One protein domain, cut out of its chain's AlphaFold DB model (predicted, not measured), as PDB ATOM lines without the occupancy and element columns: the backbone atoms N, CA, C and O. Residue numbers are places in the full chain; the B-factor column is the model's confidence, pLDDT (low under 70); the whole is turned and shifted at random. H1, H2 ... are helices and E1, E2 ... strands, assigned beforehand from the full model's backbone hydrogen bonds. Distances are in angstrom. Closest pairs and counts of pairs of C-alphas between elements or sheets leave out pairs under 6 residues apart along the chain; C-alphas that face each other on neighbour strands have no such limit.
ATOM      1  N   CYS A  64      -5.486  24.353 204.512       92.56
ATOM      2  CA  CYS A  64      -5.982  23.290 203.647       92.56
ATOM      3  C   CYS A  64      -5.424  21.906 204.015       92.56
ATOM      4  O   CYS A  64      -6.024  20.894 203.666       92.56
ATOM      5  N   VAL A  65      -4.275  21.856 204.699       93.06
ATOM      6  CA  VAL A  65      -3.644  20.610 205.173       93.06
ATOM      7  C   VAL A  65      -3.921  20.321 206.654       93.06
ATOM      8  O   VAL A  65      -3.429  19.325 207.188       93.06
ATOM      9  N   THR A  66      -4.699  21.176 207.323       95.62
ATOM     10  CA  THR A  66      -5.177  20.936 208.689       95.62
ATOM     11  C   THR A  66      -6.224  19.825 208.671       95.62
ATOM     12  O   THR A  66      -7.148  19.829 207.857       95.62
ATOM     13  N   THR A  67      -6.082  18.840 209.555       95.50
ATOM     14  CA  THR A  67      -6.957  17.664 209.574       95.50
ATOM     15  C   THR A  67      -8.277  17.954 210.284       95.50
ATOM     16  O   THR A  67      -8.359  18.791 211.183       95.50
ATOM     17  N   GLN A  68      -9.327  17.202 209.937       96.06
ATOM     18  CA  GLN A  68     -10.611  17.306 210.638       96.06
ATOM     19  C   GLN A  68     -10.474  17.003 212.137       96.06
ATOM     20  O   GLN A  68     -11.085  17.694 212.947       96.06
ATOM     21  N   GLY A  69      -9.624  16.038 212.510       97.25
ATOM     22  CA  GLY A  69      -9.371  15.692 213.912       97.25
ATOM     23  C   GLY A  69      -8.759  16.840 214.723       97.25
ATOM     24  O   GLY A  69      -9.092  17.010 215.892       97.25
ATOM     25  N   GLU A  70      -7.917  17.676 214.110       97.81
ATOM     26  CA  GLU A  70      -7.365  18.874 214.760       97.81
ATOM     27  C   GLU A  70      -8.433  19.955 214.971       97.81
ATOM     28  O   GLU A  70      -8.504  20.552 216.046       97.81
ATOM     29  N   ILE A  71      -9.316  20.163 213.989       98.06
ATOM     30  CA  ILE A  71     -10.461  21.080 214.126       98.06
ATOM     31  C   ILE A  71     -11.390  20.590 215.245       98.06
ATOM     32  O   ILE A  71     -11.820  21.372 216.092       98.06
ATOM     33  N   GLU A  72     -11.670  19.289 215.292       97.19
ATOM     34  CA  GLU A  72     -12.486  18.682 216.345       97.19
ATOM     35  C   GLU A  72     -11.828  18.780 217.723       97.19
ATOM     36  O   GLU A  72     -12.516  19.041 218.708       97.19
ATOM     37  N   ALA A  73     -10.502  18.653 217.820       98.25
ATOM     38  CA  ALA A  73      -9.780  18.876 219.069       98.25
ATOM     39  C   ALA A  73      -9.952  20.317 219.583       98.25
ATOM     40  O   ALA A  73     -10.154  20.515 220.785       98.25
ATOM     41  N   ALA A  74      -9.945  21.309 218.687       98.38
ATOM     42  CA  ALA A  74     -10.237  22.697 219.035       98.38
ATOM     43  C   ALA A  74     -11.692  22.868 219.515       98.38
ATOM     44  O   ALA A  74     -11.926  23.475 220.558       98.38
ATOM     45  N   VAL A  75     -12.671  22.274 218.824       98.31
ATOM     46  CA  VAL A  75     -14.082  22.293 219.262       98.31
ATOM     47  C   VAL A  75     -14.241  21.656 220.648       98.31
ATOM     48  O   VAL A  75     -14.830  22.268 221.538       98.31
ATOM     49  N   ASN A  76     -13.642  20.485 220.871       98.19
ATOM     50  CA  ASN A  76     -13.679  19.772 222.150       98.19
ATOM     51  C   ASN A  76     -13.061  20.592 223.297       98.19
ATOM     52  O   ASN A  76     -13.495  20.484 224.445       98.19
ATOM     53  N   ALA A  77     -12.039  21.408 223.021       98.44
ATOM     54  CA  ALA A  77     -11.468  22.310 224.018       98.44
ATOM     55  C   ALA A  77     -12.477  23.388 224.446       98.44
ATOM     56  O   ALA A  77     -12.616  23.655 225.643       98.44
ATOM     57  N   ALA A  78     -13.225  23.956 223.496       98.31
ATOM     58  CA  ALA A  78     -14.267  24.933 223.796       98.31
ATOM     59  C   ALA A  78     -15.457  24.306 224.543       98.31
ATOM     60  O   ALA A  78     -15.974  24.904 225.483       98.31
ATOM     61  N   GLU A  79     -15.850  23.076 224.194       98.00
ATOM     62  CA  GLU A  79     -16.890  22.316 224.911       98.00
ATOM     63  C   GLU A  79     -16.515  22.051 226.377       98.00
ATOM     64  O   GLU A  79     -17.377  22.043 227.254       98.00
ATOM     65  N   LYS A  80     -15.217  21.921 226.672       98.12
ATOM     66  CA  LYS A  80     -14.680  21.828 228.041       98.12
ATOM     67  C   LYS A  80     -14.548  23.188 228.746       98.12
ATOM     68  O   LYS A  80     -13.968  23.256 229.829       98.12
ATOM     69  N   GLY A  81     -15.068  24.262 228.152       97.94
ATOM     70  CA  GLY A  81     -15.128  25.601 228.741       97.94
ATOM     71  C   GLY A  81     -13.924  26.504 228.457       97.94
ATOM     72  O   GLY A  81     -13.823  27.571 229.068       97.94
ATOM     73  N   ALA A  82     -13.009  26.114 227.562       98.62
ATOM     74  CA  ALA A  82     -11.912  26.988 227.149       98.62
ATOM     75  C   ALA A  82     -12.394  28.098 226.199       98.62
ATOM     76  O   ALA A  82     -13.323  27.909 225.418       98.62
ATOM     77  N   ILE A  83     -11.704  29.240 226.223       98.75
ATOM     78  CA  ILE A  83     -11.762  30.214 225.131       98.75
ATOM     79  C   ILE A  83     -10.840  29.690 224.036       98.75
ATOM     80  O   ILE A  83      -9.630  29.599 224.246       98.75
ATOM     81  N   VAL A  84     -11.383  29.352 222.873       98.81
ATOM     82  CA  VAL A  84     -10.573  28.906 221.736       98.81
ATOM     83  C   VAL A  84     -10.352  30.072 220.795       98.81
ATOM     84  O   VAL A  84     -11.304  30.723 220.368       98.81
ATOM     85  N   THR A  85      -9.096  30.342 220.457       98.69
ATOM     86  CA  THR A  85      -8.739  31.388 219.500       98.69
ATOM     87  C   THR A  85      -8.190  30.781 218.217       98.69
ATOM     88  O   THR A  85      -7.486  29.774 218.251       98.69
ATOM     89  N   THR A  86      -8.507  31.373 217.069       97.94
ATOM     90  CA  THR A  86      -7.989  30.927 215.767       97.94
ATOM     91  C   THR A  86      -7.930  32.084 214.770       97.94
ATOM     92  O   THR A  86      -8.562  33.126 214.981       97.94
ATOM     93  N   TYR A  87      -7.189  31.906 213.679       96.69
ATOM     94  CA  TYR A  87      -7.155  32.855 212.569       96.69
ATOM     95  C   TYR A  87      -8.440  32.800 211.731       96.69
ATOM     96  O   TYR A  87      -9.197  31.827 211.751       96.69
ATOM     97  N   GLY A  88      -8.721  33.882 211.000       95.12
ATOM     98  CA  GLY A  88      -9.984  34.030 210.268       95.12
ATOM     99  C   GLY A  88     -10.199  33.059 209.117       95.12
ATOM    100  O   GLY A  88     -11.342  32.729 208.807       95.12
ATOM    101  N   ASP A  89      -9.126  32.560 208.525       93.81
ATOM    102  CA  ASP A  89      -9.153  31.551 207.471       93.81
ATOM    103  C   ASP A  89      -9.558  30.156 207.982       93.81
ATOM    104  O   ASP A  89     -10.176  29.397 207.238       93.81
ATOM    105  N   MET A  90      -9.319  29.842 209.260       96.19
ATOM    106  CA  MET A  90      -9.696  28.555 209.858       96.19
ATOM    107  C   MET A  90     -11.158  28.446 210.292       96.19
ATOM    108  O   MET A  90     -11.674  27.339 210.452       96.19
ATOM    109  N   ILE A  91     -11.860  29.564 210.494       94.56
ATOM    110  CA  ILE A  91     -13.154  29.556 211.194       94.56
ATOM    111  C   ILE A  91     -14.245  28.755 210.467       94.56
ATOM    112  O   ILE A  91     -15.091  28.145 211.116       94.56
ATOM    113  N   ARG A  92     -14.217  28.734 209.129       94.56
ATOM    114  CA  ARG A  92     -15.224  28.074 208.273       94.56
ATOM    115  C   ARG A  92     -14.742  26.761 207.666       94.56
ATOM    116  O   ARG A  92     -15.418  26.218 206.795       94.56
ATOM    117  N   VAL A  93     -13.573  26.270 208.069       96.00
ATOM    118  CA  VAL A  93     -13.037  25.038 207.490       96.00
ATOM    119  C   VAL A  93     -13.946  23.872 207.883       96.00
ATOM    120  O   VAL A  93     -14.271  23.725 209.067       96.00
ATOM    121  N   PRO A  94     -14.406  23.072 206.907       91.44
ATOM    122  CA  PRO A  94     -15.355  22.007 207.170       91.44
ATOM    123  C   PRO A  94     -14.718  20.862 207.967       91.44
ATOM    124  O   PRO A  94     -13.602  20.420 207.698       91.44
ATOM    125  N   SER A  95     -15.482  20.342 208.920       92.50
ATOM    126  CA  SER A  95     -15.251  19.094 209.658       92.50
ATOM    127  C   SER A  95     -16.628  18.523 210.036       92.50
ATOM    128  O   SER A  95     -17.642  18.995 209.514       92.50
ATOM    129  N   ARG A  96     -16.720  17.558 210.963       91.94
ATOM    130  CA  ARG A  96     -18.023  17.162 211.533       91.94
ATOM    131  C   ARG A  96     -18.785  18.358 212.120       91.94
ATOM    132  O   ARG A  96     -20.014  18.381 212.090       91.94
ATOM    133  N   ARG A  97     -18.056  19.337 212.664       92.62
ATOM    134  CA  ARG A  97     -18.574  20.616 213.156       92.62
ATOM    135  C   ARG A  97     -17.499  21.687 212.999       92.62
ATOM    136  O   ARG A  97     -16.486  21.634 213.694       92.62
ATOM    137  N   SER A  98     -17.725  22.667 212.125       96.62
ATOM    138  CA  SER A  98     -16.764  23.760 211.941       96.62
ATOM    139  C   SER A  98     -16.641  24.617 213.207       96.62
ATOM    140  O   SER A  98     -17.529  24.630 214.067       96.62
ATOM    141  N   LEU A  99     -15.565  25.401 213.311       97.50
ATOM    142  CA  LEU A  99     -15.405  26.361 214.408       97.50
ATOM    143  C   LEU A  99     -16.496  27.443 214.383       97.50
ATOM    144  O   LEU A  99     -16.923  27.909 215.439       97.50
ATOM    145  N   SER A 100     -17.005  27.807 213.200       97.44
ATOM    146  CA  SER A 100     -18.181  28.671 213.076       97.44
ATOM    147  C   SER A 100     -19.456  28.025 213.617       97.44
ATOM    148  O   SER A 100     -20.209  28.706 214.311       97.44
ATOM    149  N   ASP A 101     -19.684  26.731 213.377       97.44
ATOM    150  CA  ASP A 101     -20.862  26.024 213.902       97.44
ATOM    151  C   ASP A 101     -20.779  25.873 215.425       97.44
ATOM    152  O   ASP A 101     -21.764  26.057 216.141       97.44
ATOM    153  N   ALA A 102     -19.579  25.571 215.930       97.50
ATOM    154  CA  ALA A 102     -19.273  25.539 217.355       97.50
ATOM    155  C   ALA A 102     -19.581  26.894 218.010       97.50
ATOM    156  O   ALA A 102     -20.326  26.957 218.993       97.50
ATOM    157  N   LYS A 103     -19.101  27.990 217.413       97.94
ATOM    158  CA  LYS A 103     -19.395  29.355 217.865       97.94
ATOM    159  C   LYS A 103     -20.891  29.665 217.859       97.94
ATOM    160  O   LYS A 103     -21.411  30.190 218.839       97.94
ATOM    161  N   ALA A 104     -21.589  29.323 216.775       97.56
ATOM    162  CA  ALA A 104     -23.030  29.542 216.642       97.56
ATOM    163  C   ALA A 104     -23.838  28.773 217.700       97.56
ATOM    164  O   ALA A 104     -24.914  29.214 218.095       97.56
ATOM    165  N   SER A 105     -23.301  27.660 218.205       97.12
ATOM    166  CA  SER A 105     -23.897  26.896 219.304       97.12
ATOM    167  C   SER A 105     -23.586  27.417 220.712       97.12
ATOM    168  O   SER A 105     -23.967  26.777 221.688       97.12
ATOM    169  N   GLY A 106     -22.914  28.565 220.831       97.81
ATOM    170  CA  GLY A 106     -22.622  29.219 222.109       97.81
ATOM    171  C   GLY A 106     -21.242  28.913 222.696       97.81
ATOM    172  O   GLY A 106     -20.945  29.375 223.795       97.81
ATOM    173  N   LEU A 107     -20.386  28.168 221.987       98.38
ATOM    174  CA  LEU A 107     -19.006  27.936 222.422       98.38
ATOM    175  C   LEU A 107     -18.155  29.206 222.234       98.38
ATOM    176  O   LEU A 107     -18.316  29.936 221.252       98.38
ATOM    177  N   ASP A 108     -17.234  29.473 223.166       98.38
ATOM    178  CA  ASP A 108     -16.411  30.694 223.167       98.38
ATOM    179  C   ASP A 108     -15.246  30.577 222.167       98.38
ATOM    180  O   ASP A 108     -14.103  30.292 222.526       98.38
ATOM    181  N   ILE A 109     -15.565  30.766 220.883       98.50
ATOM    182  CA  ILE A 109     -14.602  30.792 219.777       98.50
ATOM    183  C   ILE A 109     -14.343  32.239 219.339       98.50
ATOM    184  O   ILE A 109     -15.251  32.954 218.878       98.50
ATOM    185  N   ARG A 110     -13.084  32.676 219.411       98.19
ATOM    186  CA  ARG A 110     -12.661  34.042 219.076       98.19
ATOM    187  C   ARG A 110     -11.704  34.063 217.892       98.19
ATOM    188  O   ARG A 110     -10.783  33.264 217.784       98.19
ATOM    189  N   LEU A 111     -11.948  35.014 217.001       97.69
ATOM    190  CA  LEU A 111     -11.079  35.303 215.870       97.69
ATOM    191  C   LEU A 111      -9.954  36.216 216.345       97.69
ATOM    192  O   LEU A 111     -10.227  37.194 217.042       97.69
ATOM    193  N   VAL A 112      -8.725  35.903 215.961       97.19
ATOM    194  CA  VAL A 112      -7.542  36.713 216.267       97.19
ATOM    195  C   VAL A 112      -6.743  36.994 215.002       97.19
ATOM    196  O   VAL A 112      -6.795  36.222 214.044       97.19
ATOM    197  N   TYR A 113      -6.001  38.099 214.999       93.94
ATOM    198  CA  TYR A 113      -5.074  38.439 213.917       93.94
ATOM    199  C   TYR A 113      -3.649  38.014 214.249       93.94
ATOM    200  O   TYR A 113      -2.849  37.752 213.355       93.94
ATOM    201  N   SER A 114      -3.331  37.923 215.538       95.00
ATOM    202  CA  SER A 114      -2.028  37.502 216.027       95.00
ATOM    203  C   SER A 114      -2.156  36.586 217.239       95.00
ATOM    204  O   SER A 114      -3.162  36.576 217.953       95.00
ATOM    205  N   ILE A 115      -1.096  35.834 217.522       95.50
ATOM    206  CA  ILE A 115      -1.040  35.038 218.746       95.50
ATOM    207  C   ILE A 115      -1.001  35.918 220.007       95.50
ATOM    208  O   ILE A 115      -1.532  35.521 221.043       95.50
ATOM    209  N   ASN A 116      -0.484  37.149 219.910       95.69
ATOM    210  CA  ASN A 116      -0.487  38.114 221.013       95.69
ATOM    211  C   ASN A 116      -1.908  38.486 221.452       95.69
ATOM    212  O   ASN A 116      -2.147  38.657 222.644       95.69
ATOM    213  N   ASP A 117      -2.872  38.526 220.530       97.44
ATOM    214  CA  ASP A 117      -4.282  38.732 220.886       97.44
ATOM    215  C   ASP A 117      -4.785  37.600 221.796       97.44
ATOM    216  O   ASP A 117      -5.553  37.828 222.730       97.44
ATOM    217  N   SER A 118      -4.307  36.376 221.566       97.81
ATOM    218  CA  SER A 118      -4.654  35.204 222.376       97.81
ATOM    219  C   SER A 118      -3.995  35.244 223.756       97.81
ATOM    220  O   SER A 118      -4.641  34.912 224.749       97.81
ATOM    221  N   ILE A 119      -2.750  35.721 223.845       97.81
ATOM    222  CA  ILE A 119      -2.074  35.970 225.130       97.81
ATOM    223  C   ILE A 119      -2.821  37.051 225.924       97.81
ATOM    224  O   ILE A 119      -3.115  36.863 227.102       97.81
ATOM    225  N   ASN A 120      -3.196  38.158 225.280       97.75
ATOM    226  CA  ASN A 120      -3.949  39.243 225.916       97.75
ATOM    227  C   ASN A 120      -5.315  38.767 226.430       97.75
ATOM    228  O   ASN A 120      -5.764  39.181 227.502       97.75
ATOM    229  N   LEU A 121      -5.963  37.856 225.697       97.94
ATOM    230  CA  LEU A 121      -7.176  37.182 226.151       97.94
ATOM    231  C   LEU A 121      -6.920  36.321 227.392       97.94
ATOM    232  O   LEU A 121      -7.738  36.360 228.309       97.94
ATOM    233  N   ALA A 122      -5.803  35.594 227.452       98.19
ATOM    234  CA  ALA A 122      -5.433  34.791 228.617       98.19
ATOM    235  C   ALA A 122      -5.190  35.660 229.860       98.19
ATOM    236  O   ALA A 122      -5.783  35.398 230.907       98.19
ATOM    237  N   LEU A 123      -4.430  36.750 229.716       97.94
ATOM    238  CA  LEU A 123      -4.181  37.728 230.783       97.94
ATOM    239  C   LEU A 123      -5.476  38.373 231.299       97.94
ATOM    240  O   LEU A 123      -5.641  38.573 232.500       97.94
ATOM    241  N   SER A 124      -6.418  38.660 230.399       98.00
ATOM    242  CA  SER A 124      -7.697  39.296 230.744       98.00
ATOM    243  C   SER A 124      -8.745  38.318 231.296       98.00
ATOM    244  O   SER A 124      -9.799  38.749 231.757       98.00
ATOM    245  N   ASN A 125      -8.499  37.003 231.229       97.88
ATOM    246  CA  ASN A 125      -9.423  35.957 231.678       97.88
ATOM    247  C   ASN A 125      -8.690  34.909 232.540       97.88
ATOM    248  O   ASN A 125      -8.658  33.734 232.170       97.88
ATOM    249  N   PRO A 126      -8.127  35.287 233.704       97.00
ATOM    250  CA  PRO A 126      -7.226  34.424 234.481       97.00
ATOM    251  C   PRO A 126      -7.877  33.129 234.993       97.00
ATOM    252  O   PRO A 126      -7.186  32.159 235.287       97.00
ATOM    253  N   THR A 127      -9.209  33.082 235.091       97.06
ATOM    254  CA  THR A 127      -9.965  31.901 235.542       97.06
ATOM    255  C   THR A 127     -10.350  30.947 234.410       97.06
ATOM    256  O   THR A 127     -10.881  29.868 234.674       97.06
ATOM    257  N   LYS A 128     -10.107  31.323 233.148       97.62
ATOM    258  CA  LYS A 128     -10.416  30.502 231.974       97.62
ATOM    259  C   LYS A 128      -9.137  30.060 231.284       97.62
ATOM    260  O   LYS A 128      -8.180  30.820 231.173       97.62
ATOM    261  N   LYS A 129      -9.157  28.839 230.753       98.62
ATOM    262  CA  LYS A 129      -8.119  28.377 229.830       98.62
ATOM    263  C   LYS A 129      -8.320  29.054 228.482       98.62
ATOM    264  O   LYS A 129      -9.445  29.086 227.981       98.62
ATOM    265  N   VAL A 130      -7.241  29.547 227.891       98.75
ATOM    266  CA  VAL A 130      -7.230  30.053 226.520       98.75
ATOM    267  C   VAL A 130      -6.404  29.103 225.675       98.75
ATOM    268  O   VAL A 130      -5.234  28.880 225.964       98.75
ATOM    269  N   VAL A 131      -7.023  28.517 224.654       98.75
ATOM    270  CA  VAL A 131      -6.381  27.565 223.746       98.75
ATOM    271  C   VAL A 131      -6.280  28.214 222.374       98.75
ATOM    272  O   VAL A 131      -7.289  28.393 221.693       98.75
ATOM    273  N   HIS A 132      -5.068  28.561 221.956       98.56
ATOM    274  CA  HIS A 132      -4.829  29.024 220.597       98.56
ATOM    275  C   HIS A 132      -4.684  27.829 219.658       98.56
ATOM    276  O   HIS A 132      -3.769  27.017 219.808       98.56
ATOM    277  N   PHE A 133      -5.593  27.711 218.694       98.50
ATOM    278  CA  PHE A 133      -5.483  26.744 217.613       98.50
ATOM    279  C   PHE A 133      -4.501  27.275 216.569       98.50
ATOM    280  O   PHE A 133      -4.871  28.044 215.677       98.50
ATOM    281  N   ALA A 134      -3.236  26.900 216.748       97.62
ATOM    282  CA  ALA A 134      -2.118  27.420 215.984       97.62
ATOM    283  C   ALA A 134      -1.904  26.579 214.727       97.62
ATOM    284  O   ALA A 134      -1.480  25.426 214.794       97.62
ATOM    285  N   ILE A 135      -2.187  27.180 213.579       96.69
ATOM    286  CA  ILE A 135      -1.884  26.624 212.263       96.69
ATOM    287  C   ILE A 135      -0.742  27.406 211.622       96.69
ATOM    288  O   ILE A 135      -0.461  28.547 211.989       96.69
ATOM    289  N   GLY A 136      -0.117  26.804 210.617       94.94
ATOM    290  CA  GLY A 136       0.839  27.494 209.765       94.94
ATOM    291  C   GLY A 136       2.140  26.732 209.580       94.94
ATOM    292  O   GLY A 136       2.395  25.715 210.226       94.94
ATOM    293  N   PHE A 137       2.955  27.236 208.665       96.06
ATOM    294  CA  PHE A 137       4.242  26.651 208.314       96.06
ATOM    295  C   PHE A 137       5.385  27.253 209.140       96.06
ATOM    296  O   PHE A 137       5.155  27.965 210.126       96.06
ATOM    297  N   GLU A 138       6.622  27.001 208.727       95.50
ATOM    298  CA  GLU A 138       7.854  27.463 209.372       95.50
ATOM    299  C   GLU A 138       7.900  28.987 209.552       95.50
ATOM    300  O   GLU A 138       8.562  29.476 210.456       95.50
ATOM    301  N   THR A 139       7.170  29.755 208.738       92.44
ATOM    302  CA  THR A 139       7.080  31.220 208.860       92.44
ATOM    303  C   THR A 139       6.249  31.689 210.055       92.44
ATOM    304  O   THR A 139       6.426  32.808 210.527       92.44
ATOM    305  N   THR A 140       5.350  30.842 210.560       92.06
ATOM    306  CA  THR A 140       4.439  31.165 211.674       92.06
ATOM    307  C   THR A 140       4.848  30.482 212.977       92.06
ATOM    308  O   THR A 140       4.729  31.080 214.045       92.06
ATOM    309  N   CYS A 141       5.407  29.270 212.895       95.31
ATOM    310  CA  CYS A 141       5.790  28.451 214.046       95.31
ATOM    311  C   CYS A 141       6.722  29.173 215.052       95.31
ATOM    312  O   CYS A 141       6.456  29.094 216.253       95.31
ATOM    313  N   PRO A 142       7.740  29.962 214.636       95.31
ATOM    314  CA  PRO A 142       8.595  30.696 215.571       95.31
ATOM    315  C   PRO A 142       7.833  31.702 216.436       95.31
ATOM    316  O   PRO A 142       8.140  31.852 217.617       95.31
ATOM    317  N   THR A 143       6.813  32.366 215.882       94.00
ATOM    318  CA  THR A 143       5.985  33.306 216.658       94.00
ATOM    319  C   THR A 143       5.182  32.577 217.733       94.00
ATOM    320  O   THR A 143       5.088  33.059 218.862       94.00
ATOM    321  N   THR A 144       4.706  31.367 217.425       96.06
ATOM    322  CA  THR A 144       4.061  30.475 218.391       96.06
ATOM    323  C   THR A 144       5.020  30.010 219.478       96.06
ATOM    324  O   THR A 144       4.673  30.039 220.656       96.06
ATOM    325  N   ALA A 145       6.245  29.630 219.112       95.38
ATOM    326  CA  ALA A 145       7.251  29.199 220.076       95.38
ATOM    327  C   ALA A 145       7.591  30.311 221.082       95.38
ATOM    328  O   ALA A 145       7.586  30.079 222.290       95.38
ATOM    329  N   VAL A 146       7.814  31.539 220.601       95.31
ATOM    330  CA  VAL A 146       8.084  32.701 221.464       95.31
ATOM    331  C   VAL A 146       6.889  33.025 222.362       95.31
ATOM    332  O   VAL A 146       7.082  33.348 223.533       95.31
ATOM    333  N   ALA A 147       5.663  32.919 221.844       94.19
ATOM    334  CA  ALA A 147       4.451  33.136 222.625       94.19
ATOM    335  C   ALA A 147       4.352  32.173 223.813       94.19
ATOM    336  O   ALA A 147       4.122  32.622 224.929       94.19
ATOM    337  N   VAL A 148       4.586  30.876 223.588       94.38
ATOM    338  CA  VAL A 148       4.534  29.847 224.641       94.38
ATOM    339  C   VAL A 148       5.572  30.096 225.738       94.38
ATOM    340  O   VAL A 148       5.289  29.875 226.910       94.38
ATOM    341  N   LEU A 149       6.763  30.592 225.387       93.94
ATOM    342  CA  LEU A 149       7.813  30.893 226.369       93.94
ATOM    343  C   LEU A 149       7.468  32.064 227.300       93.94
ATOM    344  O   LEU A 149       8.017  32.141 228.395       93.94
ATOM    345  N   ASN A 150       6.598  32.980 226.868       92.38
ATOM    346  CA  ASN A 150       6.307  34.235 227.572       92.38
ATOM    347  C   ASN A 150       4.830  34.368 227.986       92.38
ATOM    348  O   ASN A 150       4.381  35.460 228.341       92.38
ATOM    349  N   SER A 151       4.052  33.292 227.895       95.44
ATOM    350  CA  SER A 151       2.611  33.314 228.149       95.44
ATOM    351  C   SER A 151       2.253  33.045 229.615       95.44
ATOM    352  O   SER A 151       3.004  32.357 230.303       95.44
ATOM    353  N   PRO A 152       1.087  33.521 230.096       96.94
ATOM    354  CA  PRO A 152       0.572  33.145 231.413       96.94
ATOM    355  C   PRO A 152       0.189  31.655 231.483       96.94
ATOM    356  O   PRO A 152      -0.118  31.037 230.466       96.94
ATOM    357  N   ASP A 153       0.114  31.100 232.696       97.25
ATOM    358  CA  ASP A 153      -0.126  29.664 232.951       97.25
ATOM    359  C   ASP A 153      -1.450  29.114 232.384       97.25
ATOM    360  O   ASP A 153      -1.606  27.906 232.190       97.25
ATOM    361  N   ASN A 154      -2.432  29.984 232.137       98.19
ATOM    362  CA  ASN A 154      -3.731  29.616 231.576       98.19
ATOM    363  C   ASN A 154      -3.768  29.646 230.037       98.19
ATOM    364  O   ASN A 154      -4.836  29.417 229.456       98.19
ATOM    365  N   PHE A 155      -2.643  29.929 229.379       98.50
ATOM    366  CA  PHE A 155      -2.506  29.904 227.929       98.50
ATOM    367  C   PHE A 155      -1.959  28.559 227.446       98.50
ATOM    368  O   PHE A 155      -0.963  28.043 227.946       98.50
ATOM    369  N   TYR A 156      -2.602  28.008 226.425       98.38
ATOM    370  CA  TYR A 156      -2.235  26.745 225.805       98.38
ATOM    371  C   TYR A 156      -2.258  26.891 224.289       98.38
ATOM    372  O   TYR A 156      -3.028  27.673 223.729       98.38
ATOM    373  N   VAL A 157      -1.460  26.071 223.615       98.25
ATOM    374  CA  VAL A 157      -1.438  25.991 222.156       98.25
ATOM    375  C   VAL A 157      -1.842  24.588 221.723       98.25
ATOM    376  O   VAL A 157      -1.222  23.603 222.121       98.25
ATOM    377  N   LEU A 158      -2.862  24.504 220.873       98.19
ATOM    378  CA  LEU A 158      -3.131  23.320 220.068       98.19
ATOM    379  C   LEU A 158      -2.337  23.466 218.767       98.19
ATOM    380  O   LEU A 158      -2.754  24.192 217.865       98.19
ATOM    381  N   SER A 159      -1.167  22.830 218.710       97.12
ATOM    382  CA  SER A 159      -0.252  22.948 217.573       97.12
ATOM    383  C   SER A 159      -0.696  22.060 216.412       97.12
ATOM    384  O   SER A 159      -0.600  20.838 216.486       97.12
ATOM    385  N   ALA A 160      -1.134  22.696 215.330       96.88
ATOM    386  CA  ALA A 160      -1.347  22.107 214.011       96.88
ATOM    387  C   ALA A 160      -0.347  22.686 212.990       96.88
ATOM    388  O   ALA A 160      -0.621  22.783 211.792       96.88
ATOM    389  N   HIS A 161       0.838  23.084 213.465       97.25
ATOM    390  CA  HIS A 161       1.927  23.504 212.594       97.25
ATOM    391  C   HIS A 161       2.413  22.350 211.710       97.25
ATOM    392  O   HIS A 161       2.307  21.169 212.059       97.25
ATOM    393  N   ARG A 162       2.947  22.707 210.543       95.12
ATOM    394  CA  ARG A 162       3.500  21.769 209.559       95.12
ATOM    395  C   ARG A 162       4.827  22.285 209.017       95.12
ATOM    396  O   ARG A 162       5.118  23.474 209.097       95.12
ATOM    397  N   VAL A 163       5.607  21.368 208.460       94.81
ATOM    398  CA  VAL A 163       6.913  21.630 207.850       94.81
ATOM    399  C   VAL A 163       6.806  21.233 206.379       94.81
ATOM    400  O   VAL A 163       6.297  20.153 206.069       94.81
ATOM    401  N   VAL A 164       7.215  22.116 205.471       92.81
ATOM    402  CA  VAL A 164       6.994  21.966 204.027       92.81
ATOM    403  C   VAL A 164       7.964  20.966 203.384       92.81
ATOM    404  O   VAL A 164       7.479  20.114 202.635       92.81
TER     405      VAL A 164
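Overview. This is residues 64 to 164 of the 190 residues of the protein "Hydrogenase formation hypA family protein" of Candidatus Methanofastidiosum methylthiophilus (UniProt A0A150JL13). A twisted sheet of four parallel strands forms the middle of a three-layer slab, with H3 and H4 side by side over one face and H1 and H2 over the other. The 101 printed residues hold four named helices and four named strands, in the order H1 E1 H2 E2 H3 E3 H4 E4, and the class is mixed, helices and strands. The sheet's order is E2 E1 E3 E4, and from edge to edge its strands' lines turn by 70 degrees. The whole is compact, with a radius of gyration of the C-alphas of 12.6 A and spans of 36 by 34 by 19 A.

Arrangement. In the sheet, E1, residues 83 to 86, and E3, residues 130 to 136, are parallel inner strands at 15 degrees, with N 133 and O 85 at 2.8 A. The edge strand E2, residues 109 to 111, is parallel to E1 at 37 degrees, with N 110 and O 84 at 2.8 A. The other edge strand, E4, residues 155 to 161, is parallel to E3 at 20 degrees, with N 156 and O 130 at 2.8 A. H3, residues 115 to 124, is on the sheet at a height of 8.1 A, over E1 and E3, and runs along the strands; its closest C-alphas to E3 are those of Ala 122 and Val 130, 5.5 A apart. H4, residues 141 to 149, is on the same face at a height of 9.1 A, over E3 and, only just, E4 with 3 C-alphas. H3 and H4 touch at a shallow tilt of 22 degrees, the same way; their closest C-alphas are those of Ile 115 and Thr 144, 6.9 A apart. H1, residues 68 to 79, is on the opposite face at a height of 9.3 A. H2, residues 99 to 104, is on the sheet too, its closest C-alphas to E2 being those of Lys 103 and Ile 109, 5.4 A apart. H1 touches H2 with residues 71 to 75 alone, at a tilt of 36 degrees, only just steep, the same way; the C-alphas of Val 75 and Ala 102 are closest, at 6.4 A. E1, H2, E2 and E3, H4, E4 are strand-helix-strand units, two parallel neighbour strands with a helix between, and E2, H3, E3 is a split one with E1 between its strands; the three crossovers are right-handed. In H1, H2, H3 and H4 every O i to N i+4 pair is within hydrogen-bond range.

Along the chain. E3, 18.8 A long, begins at C-alpha 130 (-7.230, 30.053, 226.520). E4, 17.2 A long, ends at C-alpha 161 (1.927, 23.504, 212.594). H1, 16.4 A long, begins at C-alpha 68 (-10.611, 17.306, 210.638). H3 is 14.4 A, H4 12.7 A and E1 10.1 A long; H2 and E2 are shorter, at 8.6 A and 6.9 A.

Size, cuts and confidence. The two C-alphas farthest apart are those of Thr 127 and Val 164, 37.1 A. The printed part, residues 64 to 164, has no cut. The link from E1 to H2, residues 87 to 98, is long; the other links between named elements are tight. The mean pLDDT of the printed part is 96.6, and no printed residue is under 70.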